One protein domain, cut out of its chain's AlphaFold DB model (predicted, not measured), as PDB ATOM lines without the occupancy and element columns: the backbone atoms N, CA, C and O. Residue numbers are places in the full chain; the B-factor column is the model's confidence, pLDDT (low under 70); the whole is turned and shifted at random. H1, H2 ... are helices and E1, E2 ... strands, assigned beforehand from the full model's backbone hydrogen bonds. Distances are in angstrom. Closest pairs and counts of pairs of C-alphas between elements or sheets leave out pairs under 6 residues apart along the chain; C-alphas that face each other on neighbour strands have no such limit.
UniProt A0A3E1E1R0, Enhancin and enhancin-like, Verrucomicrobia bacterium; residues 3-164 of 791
ATOM      1  N   SER A   3     -39.847  29.712   0.142       79.50
ATOM      2  CA  SER A   3     -39.902  29.718   1.607       79.50
ATOM      3  C   SER A   3     -38.578  30.117   2.266       79.50
ATOM      4  O   SER A   3     -37.511  29.980   1.661       79.50
ATOM      5  N   SER A   4     -38.661  30.584   3.514       78.25
ATOM      6  CA  SER A   4     -37.506  30.833   4.388       78.25
ATOM      7  C   SER A   4     -36.888  29.522   4.901       78.25
ATOM      8  O   SER A   4     -37.458  28.437   4.741       78.25
ATOM      9  N   SER A   5     -35.729  29.611   5.562       73.00
ATOM     10  CA  SER A   5     -35.095  28.480   6.265       73.00
ATOM     11  C   SER A   5     -35.933  27.941   7.429       73.00
ATOM     12  O   SER A   5     -35.781  26.783   7.812       73.00
ATOM     13  N   LYS A   6     -36.853  28.755   7.959       74.81
ATOM     14  CA  LYS A   6     -37.846  28.372   8.972       74.81
ATOM     15  C   LYS A   6     -39.127  27.794   8.360       74.81
ATOM     16  O   LYS A   6     -40.098  27.588   9.073       74.81
ATOM     17  N   GLN A   7     -39.121  27.530   7.048       76.75
ATOM     18  CA  GLN A   7     -40.270  27.035   6.288       76.75
ATOM     19  C   GLN A   7     -41.471  27.994   6.311       76.75
ATOM     20  O   GLN A   7     -42.616  27.573   6.249       76.75
ATOM     21  N   GLU A   8     -41.240  29.304   6.343       79.12
ATOM     22  CA  GLU A   8     -42.319  30.282   6.175       79.12
ATOM     23  C   GLU A   8     -42.481  30.599   4.687       79.12
ATOM     24  O   GLU A   8     -41.492  30.861   4.000       79.12
ATOM     25  N   THR A   9     -43.709  30.596   4.164       82.69
ATOM     26  CA  THR A   9     -43.954  30.947   2.755       82.69
ATOM     27  C   THR A   9     -43.768  32.449   2.547       82.69
ATOM     28  O   THR A   9     -44.504  33.255   3.110       82.69
ATOM     29  N   ILE A  10     -42.811  32.831   1.698       83.81
ATOM     30  CA  ILE A  10     -42.481  34.241   1.424       83.81
ATOM     31  C   ILE A  10     -43.087  34.741   0.106       83.81
ATOM     32  O   ILE A  10     -43.377  35.930  -0.039       83.81
ATOM     33  N   ALA A  11     -43.287  33.835  -0.856       88.12
ATOM     34  CA  ALA A  11     -43.877  34.136  -2.152       88.12
ATOM     35  C   ALA A  11     -44.641  32.926  -2.710       88.12
ATOM     36  O   ALA A  11     -44.113  31.810  -2.802       88.12
ATOM     37  N   GLY A  12     -45.878  33.163  -3.131       90.06
ATOM     38  CA  GLY A  12     -46.727  32.214  -3.844       90.06
ATOM     39  C   GLY A  12     -46.969  32.678  -5.276       90.06
ATOM     40  O   GLY A  12     -47.032  33.875  -5.537       90.06
ATOM     41  N   ALA A  13     -47.096  31.739  -6.208       91.62
ATOM     42  CA  ALA A  13     -47.441  32.041  -7.590       91.62
ATOM     43  C   ALA A  13     -48.449  31.010  -8.104       91.62
ATOM     44  O   ALA A  13     -48.292  29.819  -7.830       91.62
ATOM     45  N   GLY A  14     -49.465  31.474  -8.825       90.81
ATOM     46  CA  GLY A  14     -50.597  30.667  -9.271       90.81
ATOM     47  C   GLY A  14     -51.295  31.280 -10.483       90.81
ATOM     48  O   GLY A  14     -50.926  32.357 -10.960       90.81
ATOM     49  N   TYR A  15     -52.296  30.578 -10.998       91.31
ATOM     50  CA  TYR A  15     -53.160  31.071 -12.072       91.31
ATOM     51  C   TYR A  15     -54.463  31.586 -11.467       91.31
ATOM     52  O   TYR A  15     -54.885  31.107 -10.426       91.31
ATOM     53  N   ALA A  16     -55.114  32.564 -12.084       87.31
ATOM     54  CA  ALA A  16     -56.449  32.985 -11.676       87.31
ATOM     55  C   ALA A  16     -57.461  31.896 -12.083       87.31
ATOM     56  O   ALA A  16     -57.918  31.887 -13.223       87.31
ATOM     57  N   GLY A  17     -57.802  30.965 -11.190       79.44
ATOM     58  CA  GLY A  17     -58.556  29.748 -11.529       79.44
ATOM     59  C   GLY A  17     -57.671  28.619 -12.084       79.44
ATOM     60  O   GLY A  17     -56.456  28.759 -12.188       79.44
ATOM     61  N   ASP A  18     -58.293  27.522 -12.529       68.06
ATOM     62  CA  ASP A  18     -57.579  26.270 -12.864       68.06
ATOM     63  C   ASP A  18     -56.963  26.209 -14.276       68.06
ATOM     64  O   ASP A  18     -56.312  25.232 -14.649       68.06
ATOM     65  N   ALA A  19     -57.157  27.242 -15.100       73.38
ATOM     66  CA  ALA A  19     -56.712  27.246 -16.493       73.38
ATOM     67  C   ALA A  19     -55.402  28.023 -16.683       73.38
ATOM     68  O   ALA A  19     -55.317  29.213 -16.376       73.38
ATOM     69  N   ARG A  20     -54.414  27.384 -17.327       69.50
ATOM     70  CA  ARG A  20     -53.134  28.013 -17.716       69.50
ATOM     71  C   ARG A  20     -53.294  29.193 -18.673       69.50
ATOM     72  O   ARG A  20     -52.354  29.966 -18.828       69.50
ATOM     73  N   GLU A  21     -54.456  29.353 -19.292       72.31
ATOM     74  CA  GLU A  21     -54.782  30.472 -20.184       72.31
ATOM     75  C   GLU A  21     -55.204  31.739 -19.415       72.31
ATOM     76  O   GLU A  21     -55.184  32.836 -19.970       72.31
ATOM     77  N   ARG A  22     -55.572  31.607 -18.131       79.81
ATOM     78  CA  ARG A  22     -56.025  32.722 -17.288       79.81
ATOM     79  C   ARG A  22     -54.857  33.528 -16.708       79.81
ATOM     80  O   ARG A  22     -53.682  33.200 -16.909       79.81
ATOM     81  N   GLY A  23     -55.181  34.629 -16.025       91.00
ATOM     82  CA  GLY A  23     -54.201  35.546 -15.441       91.00
ATOM     83  C   GLY A  23     -53.197  34.858 -14.516       91.00
ATOM     84  O   GLY A  23     -53.480  33.802 -13.957       91.00
ATOM     85  N   ARG A  24     -52.003  35.437 -14.372       94.88
ATOM     86  CA  ARG A  24     -50.942  34.921 -13.488       94.88
ATOM     87  C   ARG A  24     -50.828  35.800 -12.257       94.88
ATOM     88  O   ARG A  24     -50.643  37.004 -12.391       94.88
ATOM     89  N   ILE A  25     -50.906  35.198 -11.079       95.88
ATOM     90  CA  ILE A  25     -50.854  35.911  -9.805       95.88
ATOM     91  C   ILE A  25     -49.559  35.549  -9.086       95.88
ATOM     92  O   ILE A  25     -49.232  34.371  -8.960       95.88
ATOM     93  N   VAL A  26     -48.847  36.559  -8.595       95.38
ATOM     94  CA  VAL A  26     -47.764  36.422  -7.616       95.38
ATOM     95  C   VAL A  26     -48.189  37.142  -6.344       95.38
ATOM     96  O   VAL A  26     -48.525  38.320  -6.390       95.38
ATOM     97  N   ALA A  27     -48.172  36.449  -5.214       93.56
ATOM     98  CA  ALA A  27     -48.493  37.002  -3.905       93.56
ATOM     99  C   ALA A  27     -47.246  36.981  -3.020       93.56
ATOM    100  O   ALA A  27     -46.638  35.926  -2.830       93.56
ATOM    101  N   LEU A  28     -46.860  38.142  -2.492       91.50
ATOM    102  CA  LEU A  28     -45.684  38.300  -1.634       91.50
ATOM    103  C   LEU A  28     -46.105  38.528  -0.183       91.50
ATOM    104  O   LEU A  28     -47.050  39.274   0.076       91.50
ATOM    105  N   ALA A  29     -45.407  37.895   0.760       87.06
ATOM    106  CA  ALA A  29     -45.731  37.960   2.189       87.06
ATOM    107  C   ALA A  29     -45.311  39.278   2.868       87.06
ATOM    108  O   ALA A  29     -45.818  39.598   3.942       87.06
ATOM    109  N   HIS A  30     -44.392  40.032   2.257       88.06
ATOM    110  CA  HIS A  30     -43.947  41.346   2.719       88.06
ATOM    111  C   HIS A  30     -43.723  42.285   1.517       88.06
ATOM    112  O   HIS A  30     -43.242  41.851   0.469       88.06
ATOM    113  N   THR A  31     -44.036  43.579   1.650       88.25
ATOM    114  CA  THR A  31     -43.877  44.577   0.570       88.25
ATOM    115  C   THR A  31     -42.416  44.771   0.158       88.25
ATOM    116  O   THR A  31     -42.132  44.938  -1.024       88.25
ATOM    117  N   SER A  32     -41.481  44.666   1.107       87.12
ATOM    118  CA  SER A  32     -40.028  44.719   0.856       87.12
ATOM    119  C   SER A  32     -39.476  43.539   0.047       87.12
ATOM    120  O   SER A  32     -38.326  43.603  -0.376       87.12
ATOM    121  N   LEU A  33     -40.269  42.487  -0.203       87.62
ATOM    122  CA  LEU A  33     -39.892  41.376  -1.092       87.62
ATOM    123  C   LEU A  33     -40.065  41.726  -2.574       87.62
ATOM    124  O   LEU A  33     -39.989  40.850  -3.437       87.62
ATOM    125  N   PHE A  34     -40.294  43.000  -2.878       89.56
ATOM    126  CA  PHE A  34     -40.393  43.524  -4.225       89.56
ATOM    127  C   PHE A  34     -39.603  44.823  -4.354       89.56
ATOM    128  O   PHE A  34     -39.558  45.638  -3.435       89.56
ATOM    129  N   GLY A  35     -38.996  45.022  -5.519       88.38
ATOM    130  CA  GLY A  35     -38.186  46.188  -5.831       88.38
ATOM    131  C   GLY A  35     -36.713  46.045  -5.458       88.38
ATOM    132  O   GLY A  35     -36.179  44.938  -5.346       88.38
ATOM    133  N   SER A  36     -36.034  47.182  -5.309       83.94
ATOM    134  CA  SER A  36     -34.580  47.249  -5.133       83.94
ATOM    135  C   SER A  36     -34.107  46.550  -3.857       83.94
ATOM    136  O   SER A  36     -33.093  45.857  -3.893       83.94
ATOM    137  N   ALA A  37     -34.881  46.651  -2.771       82.50
ATOM    138  CA  ALA A  37     -34.598  46.000  -1.492       82.50
ATOM    139  C   ALA A  37     -34.563  44.463  -1.589       82.50
ATOM    140  O   ALA A  37     -33.775  43.824  -0.897       82.50
ATOM    141  N   ALA A  38     -35.370  43.871  -2.476       82.81
ATOM    142  CA  ALA A  38     -35.408  42.427  -2.712       82.81
ATOM    143  C   ALA A  38     -34.390  41.947  -3.761       82.81
ATOM    144  O   ALA A  38     -34.194  40.744  -3.942       82.81
ATOM    145  N   GLY A  39     -33.768  42.878  -4.486       87.56
ATOM    146  CA  GLY A  39     -32.906  42.606  -5.630       87.56
ATOM    147  C   GLY A  39     -33.628  42.757  -6.974       87.56
ATOM    148  O   GLY A  39     -34.721  42.236  -7.216       87.56
ATOM    149  N   SER A  40     -32.977  43.453  -7.905       85.38
ATOM    150  CA  SER A  40     -33.533  43.779  -9.226       85.38
ATOM    151  C   SER A  40     -33.785  42.544 -10.104       85.38
ATOM    152  O   SER A  40     -34.779  42.500 -10.826       85.38
ATOM    153  N   ALA A  41     -32.941  41.509 -10.014       88.88
ATOM    154  CA  ALA A  41     -33.125  40.259 -10.757       88.88
ATOM    155  C   ALA A  41     -34.395  39.505 -10.322       88.88
ATOM    156  O   ALA A  41     -35.151  39.021 -11.163       88.88
ATOM    157  N   TRP A  42     -34.661  39.460  -9.015       88.81
ATOM    158  CA  TRP A  42     -35.869  38.865  -8.444       88.81
ATOM    159  C   TRP A  42     -37.131  39.594  -8.924       88.81
ATOM    160  O   TRP A  42     -38.041  38.979  -9.483       88.81
ATOM    161  N   THR A  43     -37.132  40.922  -8.810       91.31
ATOM    162  CA  THR A  43     -38.236  41.782  -9.259       91.31
ATOM    163  C   THR A  43     -38.492  41.647 -10.762       91.31
ATOM    164  O   THR A  43     -39.640  41.489 -11.185       91.31
ATOM    165  N   LYS A  44     -37.429  41.634 -11.581       92.69
ATOM    166  CA  LYS A  44     -37.527  41.417 -13.031       92.69
ATOM    167  C   LYS A  44     -38.162  40.062 -13.348       92.69
ATOM    168  O   LYS A  44     -39.062  40.001 -14.181       92.69
ATOM    169  N   ASN A  45     -37.747  38.997 -12.665       92.38
ATOM    170  CA  ASN A  45     -38.293  37.657 -12.887       92.38
ATOM    171  C   ASN A  45     -39.784  37.566 -12.538       92.38
ATOM    172  O   ASN A  45     -40.544  36.986 -13.314       92.38
ATOM    173  N   ILE A  46     -40.217  38.171 -11.425       93.69
ATOM    174  CA  ILE A  46     -41.639  38.233 -11.049       93.69
ATOM    175  C   ILE A  46     -42.456  38.924 -12.142       93.69
ATOM    176  O   ILE A  46     -43.464  38.378 -12.594       93.69
ATOM    177  N   LEU A  47     -42.017  40.107 -12.583       94.81
ATOM    178  CA  LEU A  47     -42.736  40.892 -13.586       94.81
ATOM    179  C   LEU A  47     -42.812  40.164 -14.931       94.81
ATOM    180  O   LEU A  47     -43.895  40.057 -15.502       94.81
ATOM    181  N   THR A  48     -41.698  39.605 -15.410       94.81
ATOM    182  CA  THR A  48     -41.665  38.833 -16.661       94.81
ATOM    183  C   THR A  48     -42.550  37.588 -16.574       94.81
ATOM    184  O   THR A  48     -43.294  37.287 -17.512       94.81
ATOM    185  N   TRP A  49     -42.523  36.872 -15.444       93.88
ATOM    186  CA  TRP A  49     -43.357  35.687 -15.250       93.88
ATOM    187  C   TRP A  49     -44.847  36.036 -15.245       93.88
ATOM    188  O   TRP A  49     -45.616  35.381 -15.955       93.88
ATOM    189  N   ALA A  50     -45.242  37.080 -14.510       94.94
ATOM    190  CA  ALA A  50     -46.624  37.550 -14.456       94.94
ATOM    191  C   ALA A  50     -47.107  38.052 -15.831       94.94
ATOM    192  O   ALA A  50     -48.235  37.760 -16.224       94.94
ATOM    193  N   ALA A  51     -46.241  38.734 -16.589       93.69
ATOM    194  CA  ALA A  51     -46.554  39.289 -17.909       93.69
ATOM    195  C   ALA A  51     -46.565  38.262 -19.050       93.69
ATOM    196  O   ALA A  51     -47.124  38.532 -20.111       93.69
ATOM    197  N   ARG A  52     -45.894  37.116 -18.873       91.06
ATOM    198  CA  ARG A  52     -45.568  36.146 -19.940       91.06
ATOM    199  C   ARG A  52     -44.662  36.690 -21.054       91.06
ATOM    200  O   ARG A  52     -44.550  36.050 -22.097       91.06
ATOM    201  N   LYS A  53     -44.027  37.847 -20.858       90.94
ATOM    202  CA  LYS A  53     -43.138  38.473 -21.844       90.94
ATOM    203  C   LYS A  53     -42.167  39.451 -21.191       90.94
ATOM    204  O   LYS A  53     -42.416  39.955 -20.097       90.94
ATOM    205  N   GLU A  54     -41.092  39.754 -21.907       88.94
ATOM    206  CA  GLU A  54     -40.215  40.886 -21.604       88.94
ATOM    207  C   GLU A  54     -40.826  42.201 -22.123       88.94
ATOM    208  O   GLU A  54     -41.729  42.182 -22.964       88.94
ATOM    209  N   GLY A  55     -40.367  43.359 -21.633       87.69
ATOM    210  CA  GLY A  55     -40.864  44.649 -22.134       87.69
ATOM    211  C   GLY A  55     -42.300  44.983 -21.715       87.69
ATOM    212  O   GLY A  55     -42.962  45.776 -22.380       87.69
ATOM    213  N   ALA A  56     -42.818  44.343 -20.665       93.81
ATOM    214  CA  ALA A  56     -44.224  44.428 -20.287       93.81
ATOM    215  C   ALA A  56     -44.654  45.839 -19.847       93.81
ATOM    216  O   ALA A  56     -43.887  46.570 -19.211       93.81
ATOM    217  N   LYS A  57     -45.909  46.196 -20.144       94.69
ATOM    218  CA  LYS A  57     -46.588  47.359 -19.566       94.69
ATOM    219  C   LYS A  57     -47.087  47.021 -18.168       94.69
ATOM    220  O   LYS A  57     -47.887  46.098 -18.006       94.69
ATOM    221  N   VAL A  58     -46.649  47.787 -17.176       94.75
ATOM    222  CA  VAL A  58     -46.945  47.563 -15.760       94.75
ATOM    223  C   VAL A  58     -47.692  48.767 -15.195       94.75
ATOM    224  O   VAL A  58     -47.225  49.897 -15.310       94.75
ATOM    225  N   MET A  59     -48.839  48.531 -14.561       93.31
ATOM    226  CA  MET A  59     -49.533  49.555 -13.778       93.31
ATOM    227  C   MET A  59     -49.225  49.379 -12.297       93.31
ATOM    228  O   MET A  59     -49.331  48.271 -11.768       93.31
ATOM    229  N   LEU A  60     -48.882  50.478 -11.628       91.94
ATOM    230  CA  LEU A  60     -48.589  50.495 -10.197       91.94
ATOM    231  C   LEU A  60     -49.778  51.062  -9.413       91.94
ATOM    232  O   LEU A  60     -50.139  52.227  -9.574       91.94
ATOM    233  N   ILE A  61     -50.367  50.248  -8.542       90.56
ATOM    234  CA  ILE A  61     -51.458  50.625  -7.638       90.56
ATOM    235  C   ILE A  61     -50.863  50.731  -6.232       90.56
ATOM    236  O   ILE A  61     -50.682  49.731  -5.538       90.56
ATOM    237  N   GLY A  62     -50.495  51.949  -5.829       85.19
ATOM    238  CA  GLY A  62     -49.898  52.201  -4.513       85.19
ATOM    239  C   GLY A  62     -48.443  51.745  -4.347       85.19
ATOM    240  O   GLY A  62     -47.982  51.603  -3.216       85.19
ATOM    241  N   ALA A  63     -47.736  51.522  -5.456       84.38
ATOM    242  CA  ALA A  63     -46.294  51.279  -5.510       84.38
ATOM    243  C   ALA A  63     -45.599  52.388  -6.320       84.38
ATOM    244  O   ALA A  63     -46.227  53.032  -7.162       84.38
ATOM    245  N   ASN A  64     -44.307  52.609  -6.072       83.25
ATOM    246  CA  ASN A  64     -43.525  53.667  -6.709       83.25
ATOM    247  C   ASN A  64     -42.482  53.076  -7.663       83.25
ATOM    248  O   ASN A  64     -41.687  52.225  -7.274       83.25
ATOM    249  N   GLU A  65     -42.446  53.560  -8.904       84.56
ATOM    250  CA  GLU A  65     -41.481  53.117  -9.918       84.56
ATOM    251  C   GLU A  65     -40.028  53.256  -9.439       84.56
ATOM    252  O   GLU A  65     -39.213  52.358  -9.659       84.56
ATOM    253  N   LYS A  66     -39.712  54.341  -8.717       81.25
ATOM    254  CA  LYS A  66     -38.353  54.611  -8.216       81.25
ATOM    255  C   LYS A  66     -37.849  53.544  -7.242       81.25
ATOM    256  O   LYS A  66     -36.643  53.368  -7.105       81.25
ATOM    257  N   GLU A  67     -38.755  52.827  -6.585       79.25
ATOM    258  CA  GLU A  67     -38.426  51.795  -5.599       79.25
ATOM    259  C   GLU A  67     -38.169  50.430  -6.255       79.25
ATOM    260  O   GLU A  67     -37.621  49.535  -5.615       79.25
ATOM    261  N   LEU A  68     -38.499  50.257  -7.542       82.69
ATOM    262  CA  LEU A  68     -38.402  48.956  -8.204       82.69
ATOM    263  C   LEU A  68     -36.979  48.584  -8.626       82.69
ATOM    264  O   LEU A  68     -36.626  47.407  -8.610       82.69
ATOM    265  N   GLY A  69     -36.164  49.568  -9.019       83.12
ATOM    266  CA  GLY A  69     -34.771  49.345  -9.426       83.12
ATOM    267  C   GLY A  69     -34.597  48.393 -10.622       83.12
ATOM    268  O   GLY A  69     -33.567  47.727 -10.720       83.12
ATOM    269  N   VAL A  70     -35.595  48.292 -11.511       86.31
ATOM    270  CA  VAL A  70     -35.578  47.427 -12.706       86.31
ATOM    271  C   VAL A  70     -35.695  48.242 -13.993       86.31
ATOM    272  O   VAL A  70     -36.404  49.243 -14.043       86.31
ATOM    273  N   SER A  71     -35.024  47.789 -15.052       87.44
ATOM    274  CA  SER A  71     -35.106  48.353 -16.404       87.44
ATOM    275  C   SER A  71     -35.793  47.379 -17.372       87.44
ATOM    276  O   SER A  71     -35.901  46.182 -17.096       87.44
ATOM    277  N   GLY A  72     -36.266  47.887 -18.516       88.25
ATOM    278  CA  GLY A  72     -36.900  47.064 -19.556       88.25
ATOM    279  C   GLY A  72     -38.401  46.811 -19.366       88.25
ATOM    280  O   GLY A  72     -38.918  45.852 -19.929       88.25
ATOM    281  N   PHE A  73     -39.098  47.658 -18.603       91.75
ATOM    282  CA  PHE A  73     -40.558  47.652 -18.441       91.75
ATOM    283  C   PHE A  73     -41.129  49.046 -18.721       91.75
ATOM    284  O   PHE A  73     -40.432  50.045 -18.556       91.75
ATOM    285  N   GLN A  74     -42.391  49.115 -19.148       92.06
ATOM    286  CA  GLN A  74     -43.103  50.378 -19.365       92.06
ATOM    287  C   GLN A  74     -44.086  50.613 -18.218       92.06
ATOM    288  O   GLN A  74     -45.128  49.961 -18.157       92.06
ATOM    289  N   PHE A  75     -43.779  51.544 -17.318       90.44
ATOM    290  CA  PHE A  75     -44.655  51.865 -16.194       90.44
ATOM    291  C   PHE A  75     -45.711  52.894 -16.593       90.44
ATOM    292  O   PHE A  75     -45.412  53.896 -17.243       90.44
ATOM    293  N   VAL A  76     -46.964  52.638 -16.218       88.00
ATOM    294  CA  VAL A  76     -48.077  53.568 -16.439       88.00
ATOM    295  C   VAL A  76     -48.820  53.833 -15.128       88.00
ATOM    296  O   VAL A  76     -49.012  52.908 -14.332       88.00
ATOM    297  N   PRO A  77     -49.250  55.081 -14.871       82.69
ATOM    298  CA  PRO A  77     -50.044  55.389 -13.690       82.69
ATOM    299  C   PRO A  77     -51.462  54.799 -13.806       82.69
ATOM    300  O   PRO A  77     -51.941  54.547 -14.918       82.69
ATOM    301  N   PRO A  78     -52.164  54.606 -12.676       81.12
ATOM    302  CA  PRO A  78     -53.573  54.232 -12.693       81.12
ATOM    303  C   PRO A  78     -54.435  55.349 -13.321       81.12
ATOM    304  O   PRO A  78     -54.079  56.531 -13.227       81.12
ATOM    305  N   PRO A  79     -55.560  55.004 -13.977       72.81
ATOM    306  CA  PRO A  79     -56.427  55.976 -14.644       72.81
ATOM    307  C   PRO A  79     -57.054  56.972 -13.654       72.81
ATOM    308  O   PRO A  79     -57.362  56.632 -12.512       72.81
ATOM    309  N   LYS A  80     -57.274  58.213 -14.113       69.88
ATOM    310  CA  LYS A  80     -58.000  59.260 -13.376       69.88
ATOM    311  C   LYS A  80     -59.195  59.753 -14.209       69.88
ATOM    312  O   LYS A  80     -58.965  60.193 -15.336       69.88
ATOM    313  N   PRO A  81     -60.436  59.734 -13.679       70.75
ATOM    314  CA  PRO A  81     -60.834  59.179 -12.380       70.75
ATOM    315  C   PRO A  81     -60.728  57.642 -12.352       70.75
ATOM    316  O   PRO A  81     -60.758  56.997 -13.397       70.75
ATOM    317  N   VAL A  82     -60.636  57.061 -11.151       62.12
ATOM    318  CA  VAL A  82     -60.392  55.620 -10.898       62.12
ATOM    319  C   VAL A  82     -61.439  54.700 -11.572       62.12
ATOM    320  O   VAL A  82     -61.152  53.543 -11.862       62.12
ATOM    321  N   GLY A  83     -62.620  55.229 -11.930       56.56
ATOM    322  CA  GLY A  83     -63.689  54.522 -12.654       56.56
ATOM    323  C   GLY A  83     -63.631  54.558 -14.192       56.56
ATOM    324  O   GLY A  83     -64.467  53.930 -14.839       56.56
ATOM    325  N   ALA A  84     -62.677  55.263 -14.813       57.94
ATOM    326  CA  ALA A  84     -62.529  55.316 -16.273       57.94
ATOM    327  C   ALA A  84     -61.790  54.068 -16.807       57.94
ATOM    328  O   ALA A  84     -60.640  54.127 -17.236       57.94
ATOM    329  N   THR A  85     -62.434  52.902 -16.759       57.69
ATOM    330  CA  THR A  85     -61.813  51.581 -17.004       57.69
ATOM    331  C   THR A  85     -61.687  51.167 -18.482       57.69
ATOM    332  O   THR A  85     -61.412  50.003 -18.772       57.69
ATOM    333  N   ALA A  86     -61.843  52.081 -19.448       51.97
ATOM    334  CA  ALA A  86     -62.084  51.692 -20.845       51.97
ATOM    335  C   ALA A  86     -60.893  51.751 -21.832       51.97
ATOM    336  O   ALA A  86     -61.051  51.252 -22.943       51.97
ATOM    337  N   SER A  87     -59.710  52.299 -21.508       57.09
ATOM    338  CA  SER A  87     -58.672  52.512 -22.553       57.09
ATOM    339  C   SER A  87     -57.238  52.065 -22.248       57.09
ATOM    340  O   SER A  87     -56.461  51.887 -23.188       57.09
ATOM    341  N   VAL A  88     -56.853  51.820 -20.991       67.94
ATOM    342  CA  VAL A  88     -55.460  51.460 -20.663       67.94
ATOM    343  C   VAL A  88     -55.310  49.943 -20.556       67.94
ATOM    344  O   VAL A  88     -55.619  49.343 -19.531       67.94
ATOM    345  N   ARG A  89     -54.815  49.310 -21.628       81.50
ATOM    346  CA  ARG A  89     -54.366  47.910 -21.588       81.50
ATOM    347  C   ARG A  89     -52.941  47.842 -21.045       81.50
ATOM    348  O   ARG A  89     -52.026  48.428 -21.628       81.50
ATOM    349  N   VAL A  90     -52.772  47.110 -19.954       91.88
ATOM    350  CA  VAL A  90     -51.474  46.740 -19.380       91.88
ATOM    351  C   VAL A  90     -51.337  45.229 -19.354       91.88
ATOM    352  O   VAL A  90     -52.320  44.517 -19.537       91.88
ATOM    353  N   ASP A  91     -50.119  44.749 -19.149       95.00
ATOM    354  CA  ASP A  91     -49.831  43.322 -19.049       95.00
ATOM    355  C   ASP A  91     -49.851  42.863 -17.587       95.00
ATOM    356  O   ASP A  91     -50.353  41.781 -17.294       95.00
ATOM    357  N   VAL A  92     -49.351  43.693 -16.661       95.69
ATOM    358  CA  VAL A  92     -49.261  43.371 -15.227       95.69
ATOM    359  C   VAL A  92     -49.771  44.524 -14.369       95.69
ATOM    360  O   VAL A  92     -49.439  45.685 -14.609       95.69
ATOM    361  N   LEU A  93     -50.543  44.195 -13.336       95.31
ATOM    362  CA  LEU A  93     -50.863  45.093 -12.229       95.31
ATOM    363  C   LEU A  93     -49.963  44.752 -11.041       95.31
ATOM    364  O   LEU A  93     -49.861  43.588 -10.667       95.31
ATOM    365  N   VAL A  94     -49.327  45.745 -10.433       95.19
ATOM    366  CA  VAL A  94     -48.620  45.604  -9.152       95.19
ATOM    367  C   VAL A  94     -49.416  46.381  -8.115       95.19
ATOM    368  O   VAL A  94     -49.526  47.601  -8.223       95.19
ATOM    369  N   ALA A  95     -49.988  45.688  -7.137       94.38
ATOM    370  CA  ALA A  95     -50.924  46.270  -6.187       94.38
ATOM    371  C   ALA A  95     -50.441  46.134  -4.743       94.38
ATOM    372  O   ALA A  95     -50.150  45.034  -4.278       94.38
ATOM    373  N   ASN A  96     -50.384  47.262  -4.037       93.12
ATOM    374  CA  ASN A  96     -50.059  47.328  -2.618       93.12
ATOM    375  C   ASN A  96     -51.340  47.352  -1.776       93.12
ATOM    376  O   ASN A  96     -52.114  48.307  -1.856       93.12
ATOM    377  N   LEU A  97     -51.531  46.327  -0.941       91.44
ATOM    378  CA  LEU A  97     -52.726  46.158  -0.102       91.44
ATOM    379  C   LEU A  97     -52.948  47.308   0.894       91.44
ATOM    380  O   LEU A  97     -54.075  47.520   1.338       91.44
ATOM    381  N   HIS A  98     -51.894  48.045   1.253       90.25
ATOM    382  CA  HIS A  98     -51.967  49.165   2.205       90.25
ATOM    383  C   HIS A  98     -52.402  50.480   1.570       90.25
ATOM    384  O   HIS A  98     -52.555  51.487   2.260       90.25
ATOM    385  N   ASN A  99     -52.594  50.497   0.253       91.06
ATOM    386  CA  ASN A  99     -53.065  51.673  -0.451       91.06
ATOM    387  C   ASN A  99     -54.591  51.636  -0.605       91.06
ATOM    388  O   ASN A  99     -55.142  50.640  -1.070       91.06
ATOM    389  N   ALA A 100     -55.274  52.737  -0.281       87.25
ATOM    390  CA  ALA A 100     -56.732  52.833  -0.392       87.25
ATOM    391  C   ALA A 100     -57.256  52.524  -1.812       87.25
ATOM    392  O   ALA A 100     -58.299  51.886  -1.951       87.25
ATOM    393  N   LEU A 101     -56.486  52.865  -2.858       88.31
ATOM    394  CA  LEU A 101     -56.850  52.593  -4.255       88.31
ATOM    395  C   LEU A 101     -56.967  51.096  -4.568       88.31
ATOM    396  O   LEU A 101     -57.646  50.733  -5.523       88.31
ATOM    397  N   PHE A 102     -56.314  50.218  -3.800       91.56
ATOM    398  CA  PHE A 102     -56.372  48.778  -4.051       91.56
ATOM    399  C   PHE A 102     -57.806  48.246  -3.973       91.56
ATOM    400  O   PHE A 102     -58.261  47.574  -4.897       91.56
ATOM    401  N   VAL A 103     -58.526  48.597  -2.903       91.19
ATOM    402  CA  VAL A 103     -59.913  48.153  -2.697       91.19
ATOM    403  C   VAL A 103     -60.836  48.776  -3.744       91.19
ATOM    404  O   VAL A 103     -61.699  48.092  -4.289       91.19
ATOM    405  N   GLU A 104     -60.621  50.047  -4.092       90.19
ATOM    406  CA  GLU A 104     -61.396  50.739  -5.132       90.19
ATOM    407  C   GLU A 104     -61.228  50.098  -6.520       90.19
ATOM    408  O   GLU A 104     -62.165  50.077  -7.320       90.19
ATOM    409  N   MET A 105     -60.048  49.542  -6.809       89.50
ATOM    410  CA  MET A 105     -59.715  48.938  -8.102       89.50
ATOM    411  C   MET A 105     -59.998  47.430  -8.185       89.50
ATOM    412  O   MET A 105     -59.717  46.834  -9.226       89.50
ATOM    413  N   GLU A 106     -60.587  46.802  -7.160       91.44
ATOM    414  CA  GLU A 106     -60.827  45.347  -7.111       91.44
ATOM    415  C   GLU A 106     -61.509  44.814  -8.380       91.44
ATOM    416  O   GLU A 106     -61.037  43.854  -8.989       91.44
ATOM    417  N   THR A 107     -62.583  45.472  -8.827       89.94
ATOM    418  CA  THR A 107     -63.338  45.044 -10.020       89.94
ATOM    419  C   THR A 107     -62.475  45.107 -11.282       89.94
ATOM    420  O   THR A 107     -62.510  44.202 -12.114       89.94
ATOM    421  N   PHE A 108     -61.655  46.151 -11.420       89.12
ATOM    422  CA  PHE A 108     -60.738  46.291 -12.548       89.12
ATOM    423  C   PHE A 108     -59.647  45.212 -12.526       89.12
ATOM    424  O   PHE A 108     -59.359  44.613 -13.563       89.12
ATOM    425  N   ILE A 109     -59.086  44.923 -11.347       91.94
ATOM    426  CA  ILE A 109     -58.087  43.863 -11.163       91.94
ATOM    427  C   ILE A 109     -58.686  42.498 -11.525       91.94
ATOM    428  O   ILE A 109     -58.072  41.736 -12.275       91.94
ATOM    429  N   ALA A 110     -59.902  42.203 -11.058       91.06
ATOM    430  CA  ALA A 110     -60.598  40.957 -11.370       91.06
ATOM    431  C   ALA A 110     -60.836  40.792 -12.884       91.06
ATOM    432  O   ALA A 110     -60.571  39.728 -13.445       91.06
ATOM    433  N   GLU A 111     -61.280  41.846 -13.574       89.25
ATOM    434  CA  GLU A 111     -61.475  41.824 -15.031       89.25
ATOM    435  C   GLU A 111     -60.159  41.684 -15.810       89.25
ATOM    436  O   GLU A 111     -60.108  40.994 -16.832       89.25
ATOM    437  N   HIS A 112     -59.077  42.298 -15.326       90.75
ATOM    438  CA  HIS A 112     -57.735  42.131 -15.892       90.75
ATOM    439  C   HIS A 112     -57.260  40.675 -15.801       90.75
ATOM    440  O   HIS A 112     -56.811  40.107 -16.800       90.75
ATOM    441  N   LEU A 113     -57.442  40.034 -14.642       91.56
ATOM    442  CA  LEU A 113     -57.117  38.619 -14.437       91.56
ATOM    443  C   LEU A 113     -57.945  37.686 -15.333       91.56
ATOM    444  O   LEU A 113     -57.392  36.758 -15.932       91.56
ATOM    445  N   LYS A 114     -59.254  37.948 -15.482       88.06
ATOM    446  CA  LYS A 114     -60.135  37.185 -16.390       88.06
ATOM    447  C   LYS A 114     -59.666  37.243 -17.845       88.06
ATOM    448  O   LYS A 114     -59.807  36.260 -18.566       88.06
ATOM    449  N   LYS A 115     -59.081  38.369 -18.266       88.75
ATOM    450  CA  LYS A 115     -58.539  38.581 -19.620       88.75
ATOM    451  C   LYS A 115     -57.121  38.028 -19.816       88.75
ATOM    452  O   LYS A 115     -56.537  38.246 -20.873       88.75
ATOM    453  N   GLY A 116     -56.566  37.321 -18.829       90.31
ATOM    454  CA  GLY A 116     -55.236  36.708 -18.920       90.31
ATOM    455  C   GLY A 116     -54.086  37.593 -18.432       90.31
ATOM    456  O   GLY A 116     -52.927  37.187 -18.528       90.31
ATOM    457  N   GLY A 117     -54.383  38.779 -17.898       93.19
ATOM    458  CA  GLY A 117     -53.386  39.703 -17.375       93.19
ATOM    459  C   GLY A 117     -52.717  39.221 -16.082       93.19
ATOM    460  O   GLY A 117     -53.269  38.412 -15.337       93.19
ATOM    461  N   GLY A 118     -51.507  39.706 -15.813       95.56
ATOM    462  CA  GLY A 118     -50.753  39.398 -14.598       95.56
ATOM    463  C   GLY A 118     -51.104  40.303 -13.412       95.56
ATOM    464  O   GLY A 118     -51.453  41.470 -13.597       95.56
ATOM    465  N   LEU A 119     -50.952  39.787 -12.194       96.06
ATOM    466  CA  LEU A 119     -51.088  40.519 -10.934       96.06
ATOM    467  C   LEU A 119     -49.933  40.169  -9.992       96.06
ATOM    468  O   LEU A 119     -49.626  38.998  -9.785       96.06
ATOM    469  N   VAL A 120     -49.330  41.182  -9.383       96.38
ATOM    470  CA  VAL A 120     -48.365  41.052  -8.291       96.38
ATOM    471  C   VAL A 120     -48.943  41.758  -7.070       96.38
ATOM    472  O   VAL A 120     -49.192  42.961  -7.113       96.38
ATOM    473  N   LEU A 121     -49.168  41.017  -5.990       95.31
ATOM    474  CA  LEU A 121     -49.688  41.535  -4.729       95.31
ATOM    475  C   LEU A 121     -48.537  41.776  -3.753       95.31
ATOM    476  O   LEU A 121     -47.787  40.857  -3.413       95.31
ATOM    477  N   LEU A 122     -48.421  43.024  -3.303       91.56
ATOM    478  CA  LEU A 122     -47.498  43.463  -2.264       91.56
ATOM    479  C   LEU A 122     -48.292  43.617  -0.970       91.56
ATOM    480  O   LEU A 122     -49.195  44.451  -0.890       91.56
ATOM    481  N   ALA A 123     -47.961  42.830   0.043       83.81
ATOM    482  CA  ALA A 123     -48.718  42.797   1.285       83.81
ATOM    483  C   ALA A 123     -47.791  42.782   2.493       83.81
ATOM    484  O   ALA A 123     -46.707  42.231   2.415       83.81
ATOM    485  N   THR A 124     -48.262  43.302   3.621       85.88
ATOM    486  CA  THR A 124     -47.912  42.771   4.948       85.88
ATOM    487  C   THR A 124     -49.232  42.376   5.599       85.88
ATOM    488  O   THR A 124     -49.908  43.225   6.179       85.88
ATOM    489  N   PRO A 125     -49.693  41.127   5.400       81.19
ATOM    490  CA  PRO A 125     -51.075  40.739   5.683       81.19
ATOM    491  C   PRO A 125     -51.527  41.012   7.120       81.19
ATOM    492  O   PRO A 125     -52.678  41.375   7.327       81.19
ATOM    493  N   TRP A 126     -50.625  40.895   8.098       81.38
ATOM    494  CA  TRP A 126     -50.909  41.168   9.513       81.38
ATOM    495  C   TRP A 126     -51.188  42.647   9.816       81.38
ATOM    496  O   TRP A 126     -51.800  42.953  10.833       81.38
ATOM    497  N   ALA A 127     -50.760  43.564   8.946       85.12
ATOM    498  CA  ALA A 127     -50.994  45.001   9.080       85.12
ATOM    499  C   ALA A 127     -52.069  45.525   8.108       85.12
ATOM    500  O   ALA A 127     -52.388  46.712   8.122       85.12
ATOM    501  N   ALA A 128     -52.604  44.673   7.227       85.88
ATOM    502  CA  ALA A 128     -53.563  45.085   6.210       85.88
ATOM    503  C   ALA A 128     -54.968  45.287   6.803       85.88
ATOM    504  O   ALA A 128     -55.384  44.600   7.738       85.88
ATOM    505  N   SER A 129     -55.739  46.215   6.227       89.00
ATOM    506  CA  SER A 129     -57.121  46.443   6.659       89.00
ATOM    507  C   SER A 129     -58.011  45.223   6.380       89.00
ATOM    508  O   SER A 129     -57.799  44.488   5.413       89.00
ATOM    509  N   LYS A 130     -59.075  45.037   7.179       87.25
ATOM    510  CA  LYS A 130     -60.066  43.962   6.953       87.25
ATOM    511  C   LYS A 130     -60.653  44.004   5.536       87.25
ATOM    512  O   LYS A 130     -60.851  42.958   4.927       87.25
ATOM    513  N   ALA A 131     -60.903  45.206   5.008       90.38
ATOM    514  CA  ALA A 131     -61.421  45.397   3.656       90.38
ATOM    515  C   ALA A 131     -60.411  44.951   2.584       90.38
ATOM    516  O   ALA A 131     -60.782  44.209   1.675       90.38
ATOM    517  N   ALA A 132     -59.137  45.335   2.725       91.19
ATOM    518  CA  ALA A 132     -58.076  44.929   1.806       91.19
ATOM    519  C   ALA A 132     -57.837  43.414   1.844       91.19
ATOM    520  O   ALA A 132     -57.743  42.782   0.793       91.19
ATOM    521  N   LEU A 133     -57.805  42.801   3.032       89.25
ATOM    522  CA  LEU A 133     -57.685  41.346   3.149       89.25
ATOM    523  C   LEU A 133     -58.868  40.633   2.490       89.25
ATOM    524  O   LEU A 133     -58.648  39.741   1.678       89.25
ATOM    525  N   ALA A 134     -60.108  41.055   2.758       89.19
ATOM    526  CA  ALA A 134     -61.294  40.452   2.145       89.19
ATOM    527  C   ALA A 134     -61.299  40.585   0.611       89.19
ATOM    528  O   ALA A 134     -61.604  39.620  -0.087       89.19
ATOM    529  N   SER A 135     -60.928  41.761   0.094       91.81
ATOM    530  CA  SER A 135     -60.737  42.007  -1.341       91.81
ATOM    531  C   SER A 135     -59.683  41.074  -1.938       91.81
ATOM    532  O   SER A 135     -59.913  40.413  -2.948       91.81
ATOM    533  N   THR A 136     -58.552  40.924  -1.247       91.62
ATOM    534  CA  THR A 136     -57.468  40.045  -1.683       91.62
ATOM    535  C   THR A 136     -57.892  38.581  -1.721       91.62
ATOM    536  O   THR A 136     -57.619  37.913  -2.712       91.62
ATOM    537  N   GLN A 137     -58.591  38.074  -0.698       89.25
ATOM    538  CA  GLN A 137     -59.041  36.677  -0.708       89.25
ATOM    539  C   GLN A 137     -59.999  36.394  -1.873       89.25
ATOM    540  O   GLN A 137     -59.878  35.344  -2.495       89.25
ATOM    541  N   ARG A 138     -60.892  37.335  -2.223       90.44
ATOM    542  CA  ARG A 138     -61.762  37.207  -3.408       90.44
ATOM    543  C   ARG A 138     -60.964  37.176  -4.711       90.44
ATOM    544  O   ARG A 138     -61.254  36.372  -5.587       90.44
ATOM    545  N   LEU A 139     -59.937  38.018  -4.841       91.62
ATOM    546  CA  LEU A 139     -59.062  38.023  -6.022       91.62
ATOM    547  C   LEU A 139     -58.218  36.747  -6.151       91.62
ATOM    548  O   LEU A 139     -57.882  36.344  -7.264       91.62
ATOM    549  N   LEU A 140     -57.862  36.132  -5.024       91.06
ATOM    550  CA  LEU A 140     -57.114  34.878  -4.975       91.06
ATOM    551  C   LEU A 140     -58.009  33.633  -5.072       91.06
ATOM    552  O   LEU A 140     -57.490  32.518  -5.178       91.06
ATOM    553  N   GLU A 141     -59.331  33.788  -5.065       86.38
ATOM    554  CA  GLU A 141     -60.264  32.668  -5.120       86.38
ATOM    555  C   GLU A 141     -60.038  31.815  -6.380       86.38
ATOM    556  O   GLU A 141     -59.894  32.314  -7.498       86.38
ATOM    557  N   GLY A 142     -59.940  30.497  -6.188       83.00
ATOM    558  CA  GLY A 142     -59.638  29.542  -7.258       83.00
ATOM    559  C   GLY A 142     -58.184  29.549  -7.748       83.00
ATOM    560  O   GLY A 142     -57.860  28.786  -8.647       83.00
ATOM    561  N   SER A 143     -57.289  30.374  -7.187       87.44
ATOM    562  CA  SER A 143     -55.874  30.402  -7.604       87.44
ATOM    563  C   SER A 143     -54.960  29.406  -6.890       87.44
ATOM    564  O   SER A 143     -53.790  29.261  -7.251       87.44
ATOM    565  N   GLY A 144     -55.470  28.759  -5.839       86.06
ATOM    566  CA  GLY A 144     -54.666  27.955  -4.916       86.06
ATOM    567  C   GLY A 144     -53.749  28.785  -4.005       86.06
ATOM    568  O   GLY A 144     -52.911  28.213  -3.312       86.06
ATOM    569  N   LEU A 145     -53.887  30.116  -3.999       89.75
ATOM    570  CA  LEU A 145     -53.170  31.031  -3.112       89.75
ATOM    571  C   LEU A 145     -54.128  31.640  -2.083       89.75
ATOM    572  O   LEU A 145     -55.304  31.846  -2.365       89.75
ATOM    573  N   ALA A 146     -53.607  31.972  -0.906       89.12
ATOM    574  CA  ALA A 146     -54.326  32.707   0.128       89.12
ATOM    575  C   ALA A 146     -53.337  33.414   1.061       89.12
ATOM    576  O   ALA A 146     -52.214  32.943   1.253       89.12
ATOM    577  N   TYR A 147     -53.762  34.516   1.682       88.69
ATOM    578  CA  TYR A 147     -53.014  35.123   2.786       88.69
ATOM    579  C   TYR A 147     -53.541  34.626   4.133       88.69
ATOM    580  O   TYR A 147     -54.736  34.704   4.389       88.69
ATOM    581  N   VAL A 148     -52.652  34.158   5.010       80.44
ATOM    582  CA  VAL A 148     -53.020  33.533   6.296       80.44
ATOM    583  C   VAL A 148     -52.613  34.352   7.537       80.44
ATOM    584  O   VAL A 148     -52.479  33.829   8.633       80.44
ATOM    585  N   SER A 149     -52.457  35.673   7.382       65.75
ATOM    586  CA  SER A 149     -52.175  36.667   8.448       65.75
ATOM    587  C   SER A 149     -50.847  36.549   9.221       65.75
ATOM    588  O   SER A 149     -50.657  37.263  10.198       65.75
ATOM    589  N   ALA A 150     -49.887  35.758   8.740       65.31
ATOM    590  CA  ALA A 150     -48.514  35.702   9.252       65.31
ATOM    591  C   ALA A 150     -47.489  36.015   8.145       65.31
ATOM    592  O   ALA A 150     -47.820  35.980   6.956       65.31
ATOM    593  N   GLY A 151     -46.248  36.319   8.528       65.69
ATOM    594  CA  GLY A 151     -45.132  36.477   7.599       65.69
ATOM    595  C   GLY A 151     -43.775  36.384   8.288       65.69
ATOM    596  O   GLY A 151     -43.727  36.208   9.503       65.69
ATOM    597  N   PRO A 152     -42.680  36.469   7.516       67.44
ATOM    598  CA  PRO A 152     -41.342  36.218   8.031       67.44
ATOM    599  C   PRO A 152     -40.938  37.267   9.072       67.44
ATOM    600  O   PRO A 152     -41.127  38.466   8.864       67.44
ATOM    601  N   HIS A 153     -40.346  36.804  10.172       65.00
ATOM    602  CA  HIS A 153     -39.853  37.664  11.255       65.00
ATOM    603  C   HIS A 153     -38.398  38.121  11.067       65.00
ATOM    604  O   HIS A 153     -37.959  39.069  11.718       65.00
ATOM    605  N   ASP A 154     -37.642  37.456  10.192       69.25
ATOM    606  CA  ASP A 154     -36.221  37.737   9.996       69.25
ATOM    607  C   ASP A 154     -36.004  38.884   8.999       69.25
ATOM    608  O   ASP A 154     -36.622  38.935   7.935       69.25
ATOM    609  N   ALA A 155     -35.065  39.781   9.315       69.75
ATOM    610  CA  ALA A 155     -34.688  40.892   8.437       69.75
ATOM    611  C   ALA A 155     -34.000  40.429   7.135       69.75
ATOM    612  O   ALA A 155     -34.042  41.132   6.126       69.75
ATOM    613  N   SER A 156     -33.369  39.250   7.149       72.75
ATOM    614  CA  SER A 156     -32.807  38.581   5.977       72.75
ATOM    615  C   SER A 156     -32.844  37.063   6.158       72.75
ATOM    616  O   SER A 156     -32.732  36.555   7.273       72.75
ATOM    617  N   PHE A 157     -33.005  36.322   5.063       71.12
ATOM    618  CA  PHE A 157     -33.031  34.860   5.089       71.12
ATOM    619  C   PHE A 157     -32.512  34.273   3.768       71.12
ATOM    620  O   PHE A 157     -32.671  34.888   2.707       71.12
ATOM    621  N   PRO A 158     -31.894  33.078   3.798       72.56
ATOM    622  CA  PRO A 158     -31.549  32.358   2.582       72.56
ATOM    623  C   PRO A 158     -32.818  31.827   1.901       72.56
ATOM    624  O   PRO A 158     -33.736  31.333   2.555       72.56
ATOM    625  N   ILE A 159     -32.857  31.906   0.570       68.88
ATOM    626  CA  ILE A 159     -33.904  31.274  -0.238       68.88
ATOM    627  C   ILE A 159     -33.529  29.809  -0.461       68.88
ATOM    628  O   ILE A 159     -32.465  29.511  -1.005       68.88
ATOM    629  N   HIS A 160     -34.426  28.896  -0.093       67.94
ATOM    630  CA  HIS A 160     -34.274  27.472  -0.383       67.94
ATOM    631  C   HIS A 160     -35.080  27.080  -1.629       67.94
ATOM    632  O   HIS A 160     -36.267  27.383  -1.735       67.94
ATOM    633  N   ALA A 161     -34.432  26.396  -2.578       59.84
ATOM    634  CA  ALA A 161     -35.074  25.944  -3.817       59.84
ATOM    635  C   ALA A 161     -35.993  24.723  -3.613       59.84
ATOM    636  O   ALA A 161     -36.963  24.551  -4.349       59.84
ATOM    637  N   ALA A 162     -35.705  23.882  -2.614       74.12
ATOM    638  CA  ALA A 162     -36.550  22.757  -2.236       74.12
ATOM    639  C   ALA A 162     -37.594  23.221  -1.212       74.12
ATOM    640  O   ALA A 162     -37.259  23.534  -0.071       74.12
ATOM    641  N   VAL A 163     -38.856  23.274  -1.636       81.38
ATOM    642  CA  VAL A 163     -39.994  23.634  -0.784       81.38
ATOM    643  C   VAL A 163     -40.709  22.351  -0.385       81.38
ATOM    644  O   VAL A 163     -41.032  21.537  -1.250       81.38
ATOM    645  N   SER A 164     -40.953  22.166   0.914       88.38
ATOM    646  CA  SER A 164     -41.742  21.026   1.389       88.38
ATOM    647  C   SER A 164     -43.149  21.063   0.772       88.38
ATOM    648  O   SER A 164     -43.774  22.129   0.778       88.38
TER     649      SER A 164
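This is residues 3 to 164 of the 791 residues of the protein "Enhancin and enhancin-like" of Verrucomicrobia bacterium (UniProt A0A3E1E1R0). A twisted sheet of six strands stands in the middle of three layers: H1 covers one face, H3 and H4 lie side by side over the other, and the short H2 only grazes the sheet. The unnamed residues 81 to 88 lie at one end of the longest axis, and the first and last printed residues at the other. The printed part has 162 residues, with four named helices and six named strands in the order E1 E2 H1 E3 E4 E5 H2 H3 E6 H4. The sheet runs E1 E2 E6 E5 E3 E4 and is mixed; the class is mixed, helices and strands, with under half of the residues, 67, in named elements. The whole is compact, with a radius of gyration of the C-alphas of 14.8 A and spans of 45 by 34 by 30 A.

Edge strand E1, residues 9 to 15, forms an antiparallel hairpin with E2, residues 24 to 28; N 12 and O 27 are 2.9 A apart, within hydrogen-bond range. E2 is parallel to E6, residues 118 to 122, with N 119 and O 24 at 2.8 A. E6 is parallel to E5, residues 92 to 96, with N 93 and O 118 at 2.9 A. E5 is parallel to E3, residues 57 to 61, with N 61 and O 94 at 2.8 A. E3 is parallel to edge strand E4, residues 74 to 76, with N 58 and O 74 at 2.8 A. H1, residues 40 to 51, is on the sheet at a height of 9.3 A, over E6 and E5; its closest C-alphas to E6 are those of Ala 50 and Gly 118, 4.5 A apart. E2, H1 and E3 form a split strand-helix-strand unit, two strands running the same way with E6 and E5 between them, and its crossover is right-handed. H2, residues 100 to 104, and H3, residues 106 to 114, join the parallel neighbours E5 and E6 in a second, right-handed strand-helix-strand unit. H3 has a height of 9.6 A on the opposite face from H1. H4, residues 130 to 140, is on the same face as H3; they touch at Ala 110 and Leu 139, closest C-alphas 6.3 A apart, at a shallow tilt of 11 degrees, the same way. H4 also touches H2, the closest C-alphas being those of Val 103 and Ala 132, 5.8 A apart. Every O i to N i+4 pair is within hydrogen-bond range in H1, H3 and H4; H2 has 0 of 1, but 2 of 2 O i to N i+3 pairs.

E1 starts at C-alpha 9 (-43.954, 30.947, 2.755) and is 17.5 A long from first to last C-alpha. H1 measures 16.3 A, H4 15.3 A. H4 ends at C-alpha 140 (-57.114, 34.878, -4.975).

The C-alphas of Lys 6 and Ala 86, the two farthest apart, are 44.9 A apart. The printed part has no cut. The links E2 to H1, E3 to E4 and E4 to E5 are long. The mean pLDDT of the printed part is 84.8; 20 residues are under 70, among them 82 to 88 and 149 to 155.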